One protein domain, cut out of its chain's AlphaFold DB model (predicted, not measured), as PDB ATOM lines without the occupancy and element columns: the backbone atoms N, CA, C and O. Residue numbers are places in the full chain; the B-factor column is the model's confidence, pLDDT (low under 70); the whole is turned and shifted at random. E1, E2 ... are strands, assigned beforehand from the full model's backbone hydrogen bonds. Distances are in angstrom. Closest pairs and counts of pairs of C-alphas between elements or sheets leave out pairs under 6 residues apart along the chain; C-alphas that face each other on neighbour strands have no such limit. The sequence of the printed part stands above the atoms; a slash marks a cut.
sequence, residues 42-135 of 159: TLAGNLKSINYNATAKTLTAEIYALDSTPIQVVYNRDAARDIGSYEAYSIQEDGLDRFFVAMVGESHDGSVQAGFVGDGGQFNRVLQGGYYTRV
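Overview. This is residues 42 to 135 of the 159 residues of an uncharacterized protein of Pelagicola litoralis (UniProt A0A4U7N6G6). One sheet of seven strands curls round into a small barrel, nearly closed where the start of E1 comes near the start of E7, with E1 and E7 spreading apart towards their far ends. E1 and E2 make one wall, E4, E5, E6 and E7 the facing wall, and E3 is the hinge between them. The printed part has 94 residues with no named helix and seven named strands, E1 to E7, which follow each other across the sheet in chain order, each antiparallel to the next. The class is all strand, though under half of the residues, 45 of 94, are in named elements. The whole is compact, with a radius of gyration of the C-alphas of 12.8 A and spans of 40 by 29 by 25 A.

Arrangement. E1, residues 47 to 53, and E2, residues 58 to 63, form an antiparallel hairpin at 177 degrees, with N 51 and O 60 2.8 A apart, within hydrogen-bond range. E3, residues 73 to 77, forms a hairpin with E2 at 134 degrees, with N 73 and O 61 at 2.9 A. E4, residues 87 to 91, forms a hairpin with E3 at 129 degrees, with N 76 and O 90 at 2.8 A. The pairing of E3 is staggered: residues 73 to 75 pair with E2, and 76 to 77 with E4. E5, residues 100 to 106, is antiparallel to E4 at 153 degrees, with N 89 and O 102 at 2.8 A. E6, residues 112 to 119, is antiparallel to E5 at 169 degrees, with N 103 and O 116 at 2.8 A. E7, residues 128 to 134, is antiparallel to E6 at 170 degrees, with N 117 and O 129 at 2.8 A. These seven strands form a meander, each the antiparallel neighbour of the one before, and a folded sheet, bent back into two leaves that face each other. E1 and E7 are its edge strands; their closest C-alphas, those of Leu 47 and Gly 129, are 4.7 A apart. E4 and E7 are apart.

Along the chain. E1 begins at C-alpha 47, (196.776, 164.540, 223.820), and is 17.4 A long from first to last C-alpha. E2 measures 16.5 A, E3 12.6 A, E4 13.9 A and E5 20.4 A. E6, the longest strand with 8 residues, measures 24.3 A. E7 measures 21.1 A and ends at C-alpha 134, (195.638, 180.820, 230.527).

Size, cuts and confidence. The two C-alphas farthest apart, those of Asp 109 and Phe 123, are 41.1 A apart. The printed part has no cut, and no link is long; E1 to E2 and E5 to E6 are tight. The sheet is twisted, its C-alphas up to 7.5 A off the best plane. Mean pLDDT of the printed part is 92.2, and no printed residue is under 70.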
ATOM      1  N   THR A  42     188.582 163.848 229.818       91.81
ATOM      2  CA  THR A  42     187.611 163.694 228.727       91.81
ATOM      3  C   THR A  42     187.845 164.666 227.573       91.81
ATOM      4  O   THR A  42     187.509 164.344 226.436       91.81
ATOM      5  N   LEU A  43     188.416 165.842 227.852       93.81
ATOM      6  CA  LEU A  43     188.814 166.815 226.842       93.81
ATOM      7  C   LEU A  43     190.216 166.503 226.316       93.81
ATOM      8  O   LEU A  43     190.404 166.473 225.105       93.81
ATOM      9  N   ALA A  44     191.175 166.235 227.207       93.81
ATOM     10  CA  ALA A  44     192.553 165.916 226.843       93.81
ATOM     11  C   ALA A  44     192.636 164.666 225.955       93.81
ATOM     12  O   ALA A  44     193.419 164.632 225.011       93.81
ATOM     13  N   GLY A  45     191.800 163.655 226.206       95.25
ATOM     14  CA  GLY A  45     191.730 162.441 225.401       95.25
ATOM     15  C   GLY A  45     193.101 161.776 225.257       95.25
ATOM     16  O   GLY A  45     193.676 161.275 226.221       95.25
ATOM     17  N   ASN A  46     193.623 161.766 224.032       95.06
ATOM     18  CA  ASN A  46     194.920 161.171 223.699       95.06
ATOM     19  C   ASN A  46     196.077 162.179 223.680       95.06
ATOM     20  O   ASN A  46     197.231 161.767 223.536       95.06
ATOM     21  N   LEU A  47     195.783 163.474 223.793       94.31
ATOM     22  CA  LEU A  47     196.776 164.540 223.820       94.31
ATOM     23  C   LEU A  47     197.472 164.557 225.185       94.31
ATOM     24  O   LEU A  47     196.818 164.554 226.228       94.31
ATOM     25  N   LYS A  48     198.807 164.547 225.178       92.69
ATOM     26  CA  LYS A  48     199.641 164.547 226.389       92.69
ATOM     27  C   LYS A  48     200.182 165.927 226.703       92.69
ATOM     28  O   LYS A  48     200.108 166.370 227.846       92.69
ATOM     29  N   SER A  49     200.703 166.610 225.692       91.06
ATOM     30  CA  SER A  49     201.182 167.979 225.822       91.06
ATOM     31  C   SER A  49     201.006 168.733 224.514       91.06
ATOM     32  O   SER A  49     200.972 168.146 223.434       91.06
ATOM     33  N   ILE A  50     200.881 170.049 224.620       93.12
ATOM     34  CA  ILE A  50     200.806 170.958 223.485       93.12
ATOM     35  C   ILE A  50     201.321 172.321 223.920       93.12
ATOM     36  O   ILE A  50     201.037 172.783 225.024       93.12
ATOM     37  N   ASN A  51     202.109 172.945 223.057       93.75
ATOM     38  CA  ASN A  51     202.683 174.254 223.272       93.75
ATOM     39  C   ASN A  51     202.543 175.066 221.987       93.75
ATOM     40  O   ASN A  51     203.139 174.739 220.960       93.75
ATOM     41  N   TYR A  52     201.736 176.119 222.059       95.31
ATOM     42  CA  TYR A  52     201.470 177.024 220.953       95.31
ATOM     43  C   TYR A  52     202.076 178.393 221.249       95.31
ATOM     44  O   TYR A  52     201.896 178.948 222.331       95.31
ATOM     45  N   ASN A  53     202.782 178.958 220.271       94.19
ATOM     46  CA  ASN A  53     203.262 180.330 220.327       94.19
ATOM     47  C   ASN A  53     202.600 181.144 219.213       94.19
ATOM     48  O   ASN A  53     203.002 181.060 218.050       94.19
ATOM     49  N   ALA A  54     201.612 181.959 219.582       93.12
ATOM     50  CA  ALA A  54     200.843 182.770 218.645       93.12
ATOM     51  C   ALA A  54     201.683 183.822 217.904       93.12
ATOM     52  O   ALA A  54     201.376 184.150 216.758       93.12
ATOM     53  N   THR A  55     202.759 184.323 218.517       92.88
ATOM     54  CA  THR A  55     203.658 185.314 217.905       92.88
ATOM     55  C   THR A  55     204.591 184.665 216.890       92.88
ATOM     56  O   THR A  55     204.716 185.142 215.765       92.88
ATOM     57  N   ALA A  56     205.240 183.565 217.274       95.31
ATOM     58  CA  ALA A  56     206.179 182.840 216.419       95.31
ATOM     59  C   ALA A  56     205.479 181.930 215.397       95.31
ATOM     60  O   ALA A  56     206.135 181.418 214.493       95.31
ATOM     61  N   LYS A  57     204.164 181.723 215.540       96.00
ATOM     62  CA  LYS A  57     203.355 180.808 214.726       96.00
ATOM     63  C   LYS A  57     203.901 179.383 214.745       96.00
ATOM     64  O   LYS A  57     203.848 178.682 213.735       96.00
ATOM     65  N   THR A  58     204.369 178.929 215.905       97.06
ATOM     66  CA  THR A  58     204.880 177.569 216.100       97.06
ATOM     67  C   THR A  58     203.961 176.753 216.994       97.06
ATOM     68  O   THR A  58     203.352 177.273 217.931       97.06
ATOM     69  N   LEU A  59     203.885 175.458 216.701       96.62
ATOM     70  CA  LEU A  59     203.133 174.493 217.482       96.62
ATOM     71  C   LEU A  59     203.984 173.251 217.708       96.62
ATOM     72  O   LEU A  59     204.484 172.661 216.747       96.62
ATOM     73  N   THR A  60     204.110 172.836 218.965       95.88
ATOM     74  CA  THR A  60     204.614 171.509 219.310       95.88
ATOM     75  C   THR A  60     203.576 170.732 220.096       95.88
ATOM     76  O   THR A  60     202.846 171.308 220.901       95.88
ATOM     77  N   ALA A  61     203.478 169.427 219.859       93.75
ATOM     78  CA  ALA A  61     202.542 168.578 220.577       93.75
ATOM     79  C   ALA A  61     203.061 167.150 220.727       93.75
ATOM     80  O   ALA A  61     203.836 166.656 219.911       93.75
ATOM     81  N   GLU A  62     202.581 166.491 221.772       93.81
ATOM     82  CA  GLU A  62     202.721 165.062 222.003       93.81
ATOM     83  C   GLU A  62     201.321 164.458 222.090       93.81
ATOM     84  O   GLU A  62     200.519 164.830 222.953       93.81
ATOM     85  N   ILE A  63     201.030 163.509 221.207       91.88
ATOM     86  CA  ILE A  63     199.768 162.774 221.161       91.88
ATOM     87  C   ILE A  63     200.064 161.280 221.058       91.88
ATOM     88  O   ILE A  63     201.057 160.870 220.460       91.88
ATOM     89  N   TYR A  64     199.208 160.456 221.662       88.88
ATOM     90  CA  TYR A  64     199.395 159.007 221.649       88.88
ATOM     91  C   TYR A  64     199.521 158.444 220.222       88.88
ATOM     92  O   TYR A  64     198.814 158.872 219.306       88.88
ATOM     93  N   ALA A  65     200.385 157.435 220.068       81.94
ATOM     94  CA  ALA A  65     200.635 156.706 218.822       81.94
ATOM     95  C   ALA A  65     201.044 157.579 217.623       81.94
ATOM     96  O   ALA A  65     200.789 157.204 216.476       81.94
ATOM     97  N   LEU A  66     201.644 158.737 217.893       79.56
ATOM     98  CA  LEU A  66     202.545 159.380 216.953       79.56
ATOM     99  C   LEU A  66     203.927 158.764 217.190       79.56
ATOM    100  O   LEU A  66     204.506 158.947 218.260       79.56
ATOM    101  N   ASP A  67     204.389 157.950 216.244       72.50
ATOM    102  CA  ASP A  67     205.740 157.397 216.276       72.50
ATOM    103  C   ASP A  67     206.676 158.469 215.732       72.50
ATOM    104  O   ASP A  67     206.664 158.752 214.541       72.50
ATOM    105  N   SER A  68     207.364 159.172 216.631       74.31
ATOM    106  CA  SER A  68     208.284 160.234 216.248       74.31
ATOM    107  C   SER A  68     209.413 160.378 217.249       74.31
ATOM    108  O   SER A  68     209.252 160.157 218.454       74.31
ATOM    109  N   THR A  69     210.582 160.763 216.747       75.62
ATOM    110  CA  THR A  69     211.748 161.095 217.566       75.62
ATOM    111  C   THR A  69     212.235 162.494 217.189       75.62
ATOM    112  O   THR A  69     212.829 162.659 216.122       75.62
ATOM    113  N   PRO A  70     212.054 163.514 218.051       79.38
ATOM    114  CA  PRO A  70     211.594 163.460 219.447       79.38
ATOM    115  C   PRO A  70     210.078 163.233 219.622       79.38
ATOM    116  O   PRO A  70     209.289 163.596 218.763       79.38
ATOM    117  N   ILE A  71     209.677 162.716 220.795       80.31
ATOM    118  CA  ILE A  71     208.269 162.437 221.165       80.31
ATOM    119  C   ILE A  71     207.377 163.693 221.082       80.31
ATOM    120  O   ILE A  71     206.197 163.611 220.743       80.31
ATOM    121  N   GLN A  72     207.937 164.865 221.399       86.62
ATOM    122  CA  GLN A  72     207.263 166.145 221.218       86.62
ATOM    123  C   GLN A  72     207.592 166.697 219.832       86.62
ATOM    124  O   GLN A  72     208.719 167.115 219.567       86.62
ATOM    125  N   VAL A  73     206.589 166.717 218.961       91.75
ATOM    126  CA  VAL A  73     206.769 166.951 217.528       91.75
ATOM    127  C   VAL A  73     206.381 168.374 217.162       91.75
ATOM    128  O   VAL A  73     205.396 168.906 217.672       91.75
ATOM    129  N   VAL A  74     207.146 168.990 216.259       94.75
ATOM    130  CA  VAL A  74     206.820 170.294 215.668       94.75
ATOM    131  C   VAL A  74     205.847 170.084 214.516       94.75
ATOM    132  O   VAL A  74     206.150 169.362 213.569       94.75
ATOM    133  N   TYR A  75     204.687 170.730 214.575       96.44
ATOM    134  CA  TYR A  75     203.717 170.663 213.491       96.44
ATOM    135  C   TYR A  75     204.003 171.745 212.448       96.44
ATOM    136  O   TYR A  75     204.387 172.871 212.772       96.44
ATOM    137  N   ASN A  76     203.738 171.424 211.184       97.31
ATOM    138  CA  ASN A  76     203.883 172.350 210.071       97.31
ATOM    139  C   ASN A  76     202.659 173.259 209.979       97.31
ATOM    140  O   ASN A  76     201.526 172.779 209.932       97.31
ATOM    141  N   ARG A  77     202.883 174.573 209.923       98.06
ATOM    142  CA  ARG A  77     201.821 175.563 209.724       98.06
ATOM    143  C   ARG A  77     201.165 175.387 208.354       98.06
ATOM    144  O   ARG A  77     201.866 175.343 207.348       98.06
ATOM    145  N   ASP A  78     199.836 175.383 208.312       96.88
ATOM    146  CA  ASP A  78     199.065 175.342 207.069       96.88
ATOM    147  C   ASP A  78     197.987 176.433 207.010       96.88
ATOM    148  O   ASP A  78     196.833 176.230 207.385       96.88
ATOM    149  N   ALA A  79     198.365 177.609 206.508       96.62
ATOM    150  CA  ALA A  79     197.465 178.761 206.427       96.62
ATOM    151  C   ALA A  79     196.279 178.553 205.471       96.62
ATOM    152  O   ALA A  79     195.271 179.246 205.579       96.62
ATOM    153  N   ALA A  80     196.358 177.596 204.539       96.94
ATOM    154  CA  ALA A  80     195.265 177.332 203.608       96.94
ATOM    155  C   ALA A  80     194.074 176.622 204.277       96.94
ATOM    156  O   ALA A  80     192.990 176.572 203.694       96.94
ATOM    157  N   ARG A  81     194.271 176.064 205.479       96.19
ATOM    158  CA  ARG A  81     193.260 175.314 206.242       96.19
ATOM    159  C   ARG A  81     192.756 176.046 207.484       96.19
ATOM    160  O   ARG A  81     192.055 175.445 208.293       96.19
ATOM    161  N   ASP A  82     193.092 177.322 207.636       97.81
ATOM    162  CA  ASP A  82     192.599 178.135 208.747       97.81
ATOM    163  C   ASP A  82     191.074 178.243 208.742       97.81
ATOM    164  O   ASP A  82     190.430 178.301 207.691       97.81
ATOM    165  N   ILE A  83     190.490 178.309 209.939       95.81
ATOM    166  CA  ILE A  83     189.044 178.441 210.125       95.81
ATOM    167  C   ILE A  83     188.781 179.612 211.067       95.81
ATOM    168  O   ILE A  83     188.972 179.517 212.279       95.81
ATOM    169  N   GLY A  84     188.302 180.726 210.514       94.12
ATOM    170  CA  GLY A  84     188.059 181.940 211.292       94.12
ATOM    171  C   GLY A  84     189.351 182.448 211.935       94.12
ATOM    172  O   GLY A  84     190.306 182.756 211.230       94.12
ATOM    173  N   SER A  85     189.376 182.538 213.267       92.62
ATOM    174  CA  SER A  85     190.560 182.928 214.046       92.62
ATOM    175  C   SER A  85     191.447 181.750 214.468       92.62
ATOM    176  O   SER A  85     192.413 181.965 215.195       92.62
ATOM    177  N   TYR A  86     191.111 180.519 214.071       96.38
ATOM    178  CA  TYR A  86     191.903 179.334 214.390       96.38
ATOM    179  C   TYR A  86     192.899 179.024 213.278       96.38
ATOM    180  O   TYR A  86     192.538 178.921 212.104       96.38
ATOM    181  N   GLU A  87     194.140 178.813 213.686       98.31
ATOM    182  CA  GLU A  87     195.253 178.454 212.825       98.31
ATOM    183  C   GLU A  87     195.371 176.941 212.701       98.31
ATOM    184  O   GLU A  87     195.354 176.220 213.703       98.31
ATOM    185  N   ALA A  88     195.526 176.472 211.466       98.25
ATOM    186  CA  ALA A  88     195.724 175.065 211.175       98.25
ATOM    187  C   ALA A  88     197.208 174.688 211.114       98.25
ATOM    188  O   ALA A  88     198.060 175.395 210.562       98.25
ATOM    189  N   TYR A  89     197.505 173.519 211.659       98.31
ATOM    190  CA  TYR A  89     198.811 172.892 211.650       98.31
ATOM    191  C   TYR A  89     198.652 171.410 211.329       98.31
ATOM    192  O   TYR A  89     197.619 170.815 211.627       98.31
ATOM    193  N   SER A  90     199.666 170.789 210.741       96.12
ATOM    194  CA  SER A  90     199.620 169.358 210.451       96.12
ATOM    195  C   SER A  90     200.985 168.706 210.509       96.12
ATOM    196  O   SER A  90     202.013 169.364 210.340       96.12
ATOM    197  N   ILE A  91     200.989 167.401 210.739       94.25
ATOM    198  CA  ILE A  91     202.196 166.597 210.664       94.25
ATOM    199  C   ILE A  91     201.864 165.193 210.180       94.25
ATOM    200  O   ILE A  91     200.804 164.637 210.471       94.25
ATOM    201  N   GLN A  92     202.810 164.648 209.438       91.94
ATOM    202  CA  GLN A  92     202.931 163.247 209.099       91.94
ATOM    203  C   GLN A  92     204.426 163.028 208.873       91.94
ATOM    204  O   GLN A  92     205.028 163.769 208.094       91.94
ATOM    205  N   GLU A  93     205.029 162.116 209.629       85.69
ATOM    206  CA  GLU A  93     206.480 161.909 209.591       85.69
ATOM    207  C   GLU A  93     206.890 161.244 208.270       85.69
ATOM    208  O   GLU A  93     207.725 161.792 207.545       85.69
ATOM    209  N   ASP A  94     206.198 160.171 207.878       86.06
ATOM    210  CA  ASP A  94     206.246 159.630 206.522       86.06
ATOM    211  C   ASP A  94     204.863 159.290 205.934       86.06
ATOM    212  O   ASP A  94     203.835 159.312 206.603       86.06
ATOM    213  N   GLY A  95     204.814 158.961 204.638       86.56
ATOM    214  CA  GLY A  95     203.556 158.690 203.929       86.56
ATOM    215  C   GLY A  95     202.758 157.467 204.415       86.56
ATOM    216  O   GLY A  95     201.622 157.290 203.973       86.56
ATOM    217  N   LEU A  96     203.330 156.622 205.276       86.88
ATOM    218  CA  LEU A  96     202.681 155.464 205.896       86.88
ATOM    219  C   LEU A  96     202.216 155.756 207.329       86.88
ATOM    220  O   LEU A  96     201.303 155.081 207.815       86.88
ATOM    221  N   ASP A  97     202.791 156.771 207.971       87.88
ATOM    222  CA  ASP A  97     202.401 157.214 209.300       87.88
ATOM    223  C   ASP A  97     201.031 157.884 209.333       87.88
ATOM    224  O   ASP A  97     200.463 158.336 208.333       87.88
ATOM    225  N   ARG A  98     200.485 157.971 210.546       90.31
ATOM    226  CA  ARG A  98     199.212 158.641 210.790       90.31
ATOM    227  C   ARG A  98     199.371 160.148 210.624       90.31
ATOM    228  O   ARG A  98     200.228 160.772 211.241       90.31
ATOM    229  N   PHE A  99     198.492 160.726 209.813       92.19
ATOM    230  CA  PHE A  99     198.403 162.166 209.610       92.19
ATOM    231  C   PHE A  99     197.568 162.816 210.715       92.19
ATOM    232  O   PHE A  99     196.428 162.412 210.961       92.19
ATOM    233  N   PHE A 100     198.121 163.852 211.339       95.19
ATOM    234  CA  PHE A 100     197.454 164.634 212.373       95.19
ATOM    235  C   PHE A 100     197.239 166.073 211.925       95.19
ATOM    236  O   PHE A 100     198.094 166.682 211.279       95.19
ATOM    237  N   VAL A 101     196.107 166.635 212.341       96.12
ATOM    238  CA  VAL A 101     195.782 168.055 212.214       96.12
ATOM    239  C   VAL A 101     195.611 168.638 213.603       96.12
ATOM    240  O   VAL A 101     195.003 168.020 214.476       96.12
ATOM    241  N   ALA A 102     196.115 169.849 213.786       97.62
ATOM    242  CA  ALA A 102     195.855 170.659 214.953       97.62
ATOM    243  C   ALA A 102     195.205 171.986 214.554       97.62
ATOM    244  O   ALA A 102     195.617 172.617 213.582       97.62
ATOM    245  N   MET A 103     194.207 172.404 215.327       98.06
ATOM    246  CA  MET A 103     193.566 173.713 215.232       98.06
ATOM    247  C   MET A 103     193.795 174.442 216.548       98.06
ATOM    248  O   MET A 103     193.407 173.932 217.601       98.06
ATOM    249  N   VAL A 104     194.418 175.615 216.505       98.12
ATOM    250  CA  VAL A 104     194.770 176.391 217.705       98.12
ATOM    251  C   VAL A 104     194.360 177.844 217.551       98.12
ATOM    252  O   VAL A 104     194.319 178.373 216.445       98.12
ATOM    253  N   GLY A 105     194.014 178.488 218.656       96.44
ATOM    254  CA  GLY A 105     193.588 179.877 218.667       96.44
ATOM    255  C   GLY A 105     193.920 180.557 219.983       96.44
ATOM    256  O   GLY A 105     194.064 179.913 221.024       96.44
ATOM    257  N   GLU A 106     194.020 181.876 219.913       95.31
ATOM    258  CA  GLU A 106     194.231 182.763 221.049       95.31
ATOM    259  C   GLU A 106     193.034 183.715 221.171       95.31
ATOM    260  O   GLU A 106     192.455 184.140 220.165       95.31
ATOM    261  N   SER A 107     192.620 184.009 222.404       93.31
ATOM    262  CA  SER A 107     191.592 185.008 222.676       93.31
ATOM    263  C   SER A 107     192.051 186.390 222.211       93.31
ATOM    264  O   SER A 107     193.240 186.675 222.107       93.31
ATOM    265  N   HIS A 108     191.102 187.284 221.942       90.62
ATOM    266  CA  HIS A 108     191.416 188.613 221.408       90.62
ATOM    267  C   HIS A 108     192.356 189.439 222.305       90.62
ATOM    268  O   HIS A 108     193.135 190.247 221.810       90.62
ATOM    269  N   ASP A 109     192.278 189.233 223.618       89.31
ATOM    270  CA  ASP A 109     193.110 189.884 224.631       89.31
ATOM    271  C   ASP A 109     194.418 189.129 224.933       89.31
ATOM    272  O   ASP A 109     195.166 189.540 225.818       89.31
ATOM    273  N   GLY A 110     194.691 188.018 224.242       89.25
ATOM    274  CA  GLY A 110     195.890 187.208 224.448       89.25
ATOM    275  C   GLY A 110     195.917 186.428 225.763       89.25
ATOM    276  O   GLY A 110     196.944 185.845 226.096       89.25
ATOM    277  N   SER A 111     194.833 186.430 226.549       88.69
ATOM    278  CA  SER A 111     194.830 185.871 227.907       88.69
ATOM    279  C   SER A 111     194.554 184.369 227.959       88.69
ATOM    280  O   SER A 111     194.845 183.722 228.968       88.69
ATOM    281  N   VAL A 112     194.001 183.793 226.892       91.31
ATOM    282  CA  VAL A 112     193.640 182.378 226.811       91.31
ATOM    283  C   VAL A 112     194.035 181.822 225.455       91.31
ATOM    284  O   VAL A 112     193.771 182.420 224.417       91.31
ATOM    285  N   GLN A 113     194.601 180.624 225.469       94.50
ATOM    286  CA  GLN A 113     194.795 179.816 224.274       94.50
ATOM    287  C   GLN A 113     194.010 178.523 224.396       94.50
ATOM    288  O   GLN A 113     193.864 177.963 225.485       94.50
ATOM    289  N   ALA A 114     193.521 178.035 223.267       94.88
ATOM    290  CA  ALA A 114     192.852 176.752 223.185       94.88
ATOM    291  C   ALA A 114     193.146 176.087 221.852       94.88
ATOM    292  O   ALA A 114     193.454 176.744 220.854       94.88
ATOM    293  N   GLY A 115     192.987 174.776 221.823       95.38
ATOM    294  CA  GLY A 115     193.082 174.051 220.578       95.38
ATOM    295  C   GLY A 115     192.749 172.585 220.707       95.38
ATOM    296  O   GLY A 115     192.383 172.079 221.768       95.38
ATOM    297  N   PHE A 116     192.860 171.918 219.576       96.31
ATOM    298  CA  PHE A 116     192.513 170.526 219.392       96.31
ATOM    299  C   PHE A 116     193.496 169.891 218.421       96.31
ATOM    300  O   PHE A 116     193.890 170.527 217.448       96.31
ATOM    301  N   VAL A 117     193.854 168.639 218.674       96.94
ATOM    302  CA  VAL A 117     194.673 167.800 217.800       96.94
ATOM    303  C   VAL A 117     193.911 166.513 217.537       96.94
ATOM    304  O   VAL A 117     193.355 165.929 218.468       96.94
ATOM    305  N   GLY A 118     193.905 166.039 216.295       95.38
ATOM    306  CA  GLY A 118     193.304 164.757 215.958       95.38
ATOM    307  C   GLY A 118     193.741 164.209 214.610       95.38
ATOM    308  O   GLY A 118     194.289 164.933 213.777       95.38
ATOM    309  N   ASP A 119     193.493 162.920 214.403       94.38
ATOM    310  CA  ASP A 119     193.663 162.249 213.116       94.38
ATOM    311  C   ASP A 119     192.320 162.001 212.407       94.38
ATOM    312  O   ASP A 119     191.242 162.206 212.963       94.38
ATOM    313  N   GLY A 120     192.383 161.528 211.158       88.19
ATOM    314  CA  GLY A 120     191.200 161.104 210.391       88.19
ATOM    315  C   GLY A 120     190.638 159.730 210.790       88.19
ATOM    316  O   GLY A 120     189.623 159.300 210.245       88.19
ATOM    317  N   GLY A 121     191.292 159.047 211.730       88.56
ATOM    318  CA  GLY A 121     190.992 157.694 212.167       88.56
ATOM    319  C   GLY A 121     191.660 156.612 211.315       88.56
ATOM    320  O   GLY A 121     191.732 156.690 210.089       88.56
ATOM    321  N   GLN A 122     192.116 155.549 211.973       87.12
ATOM    322  CA  GLN A 122     192.684 154.359 211.340       87.12
ATOM    323  C   GLN A 122     192.286 153.119 212.143       87.12
ATOM    324  O   GLN A 122     192.189 153.163 213.368       87.12
ATOM    325  N   PHE A 123     192.030 151.995 211.466       88.38
ATOM    326  CA  PHE A 123     191.679 150.722 212.118       88.38
ATOM    327  C   PHE A 123     190.513 150.833 213.117       88.38
ATOM    328  O   PHE A 123     190.530 150.215 214.183       88.38
ATOM    329  N   ASN A 124     189.497 151.634 212.774       90.25
ATOM    330  CA  ASN A 124     188.335 151.903 213.625       90.25
ATOM    331  C   ASN A 124     188.689 152.564 214.977       90.25
ATOM    332  O   ASN A 124     188.006 152.360 215.981       90.25
ATOM    333  N   ARG A 125     189.779 153.337 215.016       90.25
ATOM    334  CA  ARG A 125     190.210 154.140 216.164       90.25
ATOM    335  C   ARG A 125     190.483 155.563 215.702       90.25
ATOM    336  O   ARG A 125     191.079 155.754 214.649       90.25
ATOM    337  N   VAL A 126     190.073 156.534 216.508       92.50
ATOM    338  CA  VAL A 126     190.395 157.954 216.335       92.50
ATOM    339  C   VAL A 126     191.192 158.374 217.553       92.50
ATOM    340  O   VAL A 126     190.788 158.073 218.680       92.50
ATOM    341  N   LEU A 127     192.320 159.045 217.339       94.69
ATOM    342  CA  LEU A 127     193.074 159.646 218.427       94.69
ATOM    343  C   LEU A 127     192.998 161.146 218.307       94.69
ATOM    344  O   LEU A 127     193.446 161.744 217.335       94.69
ATOM    345  N   GLN A 128     192.440 161.730 219.350       96.19
ATOM    346  CA  GLN A 128     192.209 163.149 219.428       96.19
ATOM    347  C   GLN A 128     192.282 163.641 220.865       96.19
ATOM    348  O   GLN A 128     192.161 162.847 221.807       96.19
ATOM    349  N   GLY A 129     192.445 164.947 221.013       96.62
ATOM    350  CA  GLY A 129     192.481 165.620 222.295       96.62
ATOM    351  C   GLY A 129     192.433 167.130 222.152       96.62
ATOM    352  O   GLY A 129     192.911 167.692 221.170       96.62
ATOM    353  N   GLY A 130     191.832 167.780 223.135       95.56
ATOM    354  CA  GLY A 130     191.755 169.225 223.258       95.56
ATOM    355  C   GLY A 130     192.596 169.744 224.412       95.56
ATOM    356  O   GLY A 130     192.961 169.008 225.327       95.56
ATOM    357  N   TYR A 131     192.864 171.042 224.388       93.75
ATOM    358  CA  TYR A 131     193.481 171.756 225.492       93.75
ATOM    359  C   TYR A 131     192.946 173.179 225.579       93.75
ATOM    360  O   TYR A 131     192.457 173.752 224.603       93.75
ATOM    361  N   TYR A 132     193.099 173.758 226.761       93.44
ATOM    362  CA  TYR A 132     193.035 175.194 226.961       93.44
ATOM    363  C   TYR A 132     194.008 175.578 228.070       93.44
ATOM    364  O   TYR A 132     194.285 174.785 228.970       93.44
ATOM    365  N   THR A 133     194.532 176.793 228.005       89.81
ATOM    366  CA  THR A 133     195.405 177.340 229.038       89.81
ATOM    367  C   THR A 133     195.229 178.845 229.142       89.81
ATOM    368  O   THR A 133     194.894 179.516 228.163       89.81
ATOM    369  N   ARG A 134     195.475 179.382 230.337       88.69
ATOM    370  CA  ARG A 134     195.638 180.820 230.527       88.69
ATOM    371  C   ARG A 134     197.070 181.197 230.166       88.69
ATOM    372  O   ARG A 134     198.013 180.530 230.585       88.69
ATOM    373  N   VAL A 135     197.216 182.275 229.415       83.44
ATOM    374  CA  VAL A 135     198.501 182.855 229.037       83.44
ATOM    375  C   VAL A 135     198.781 184.068 229.920       83.44
ATOM    376  O   VAL A 135     197.880 184.838 230.258       83.44
TER     377      VAL A 135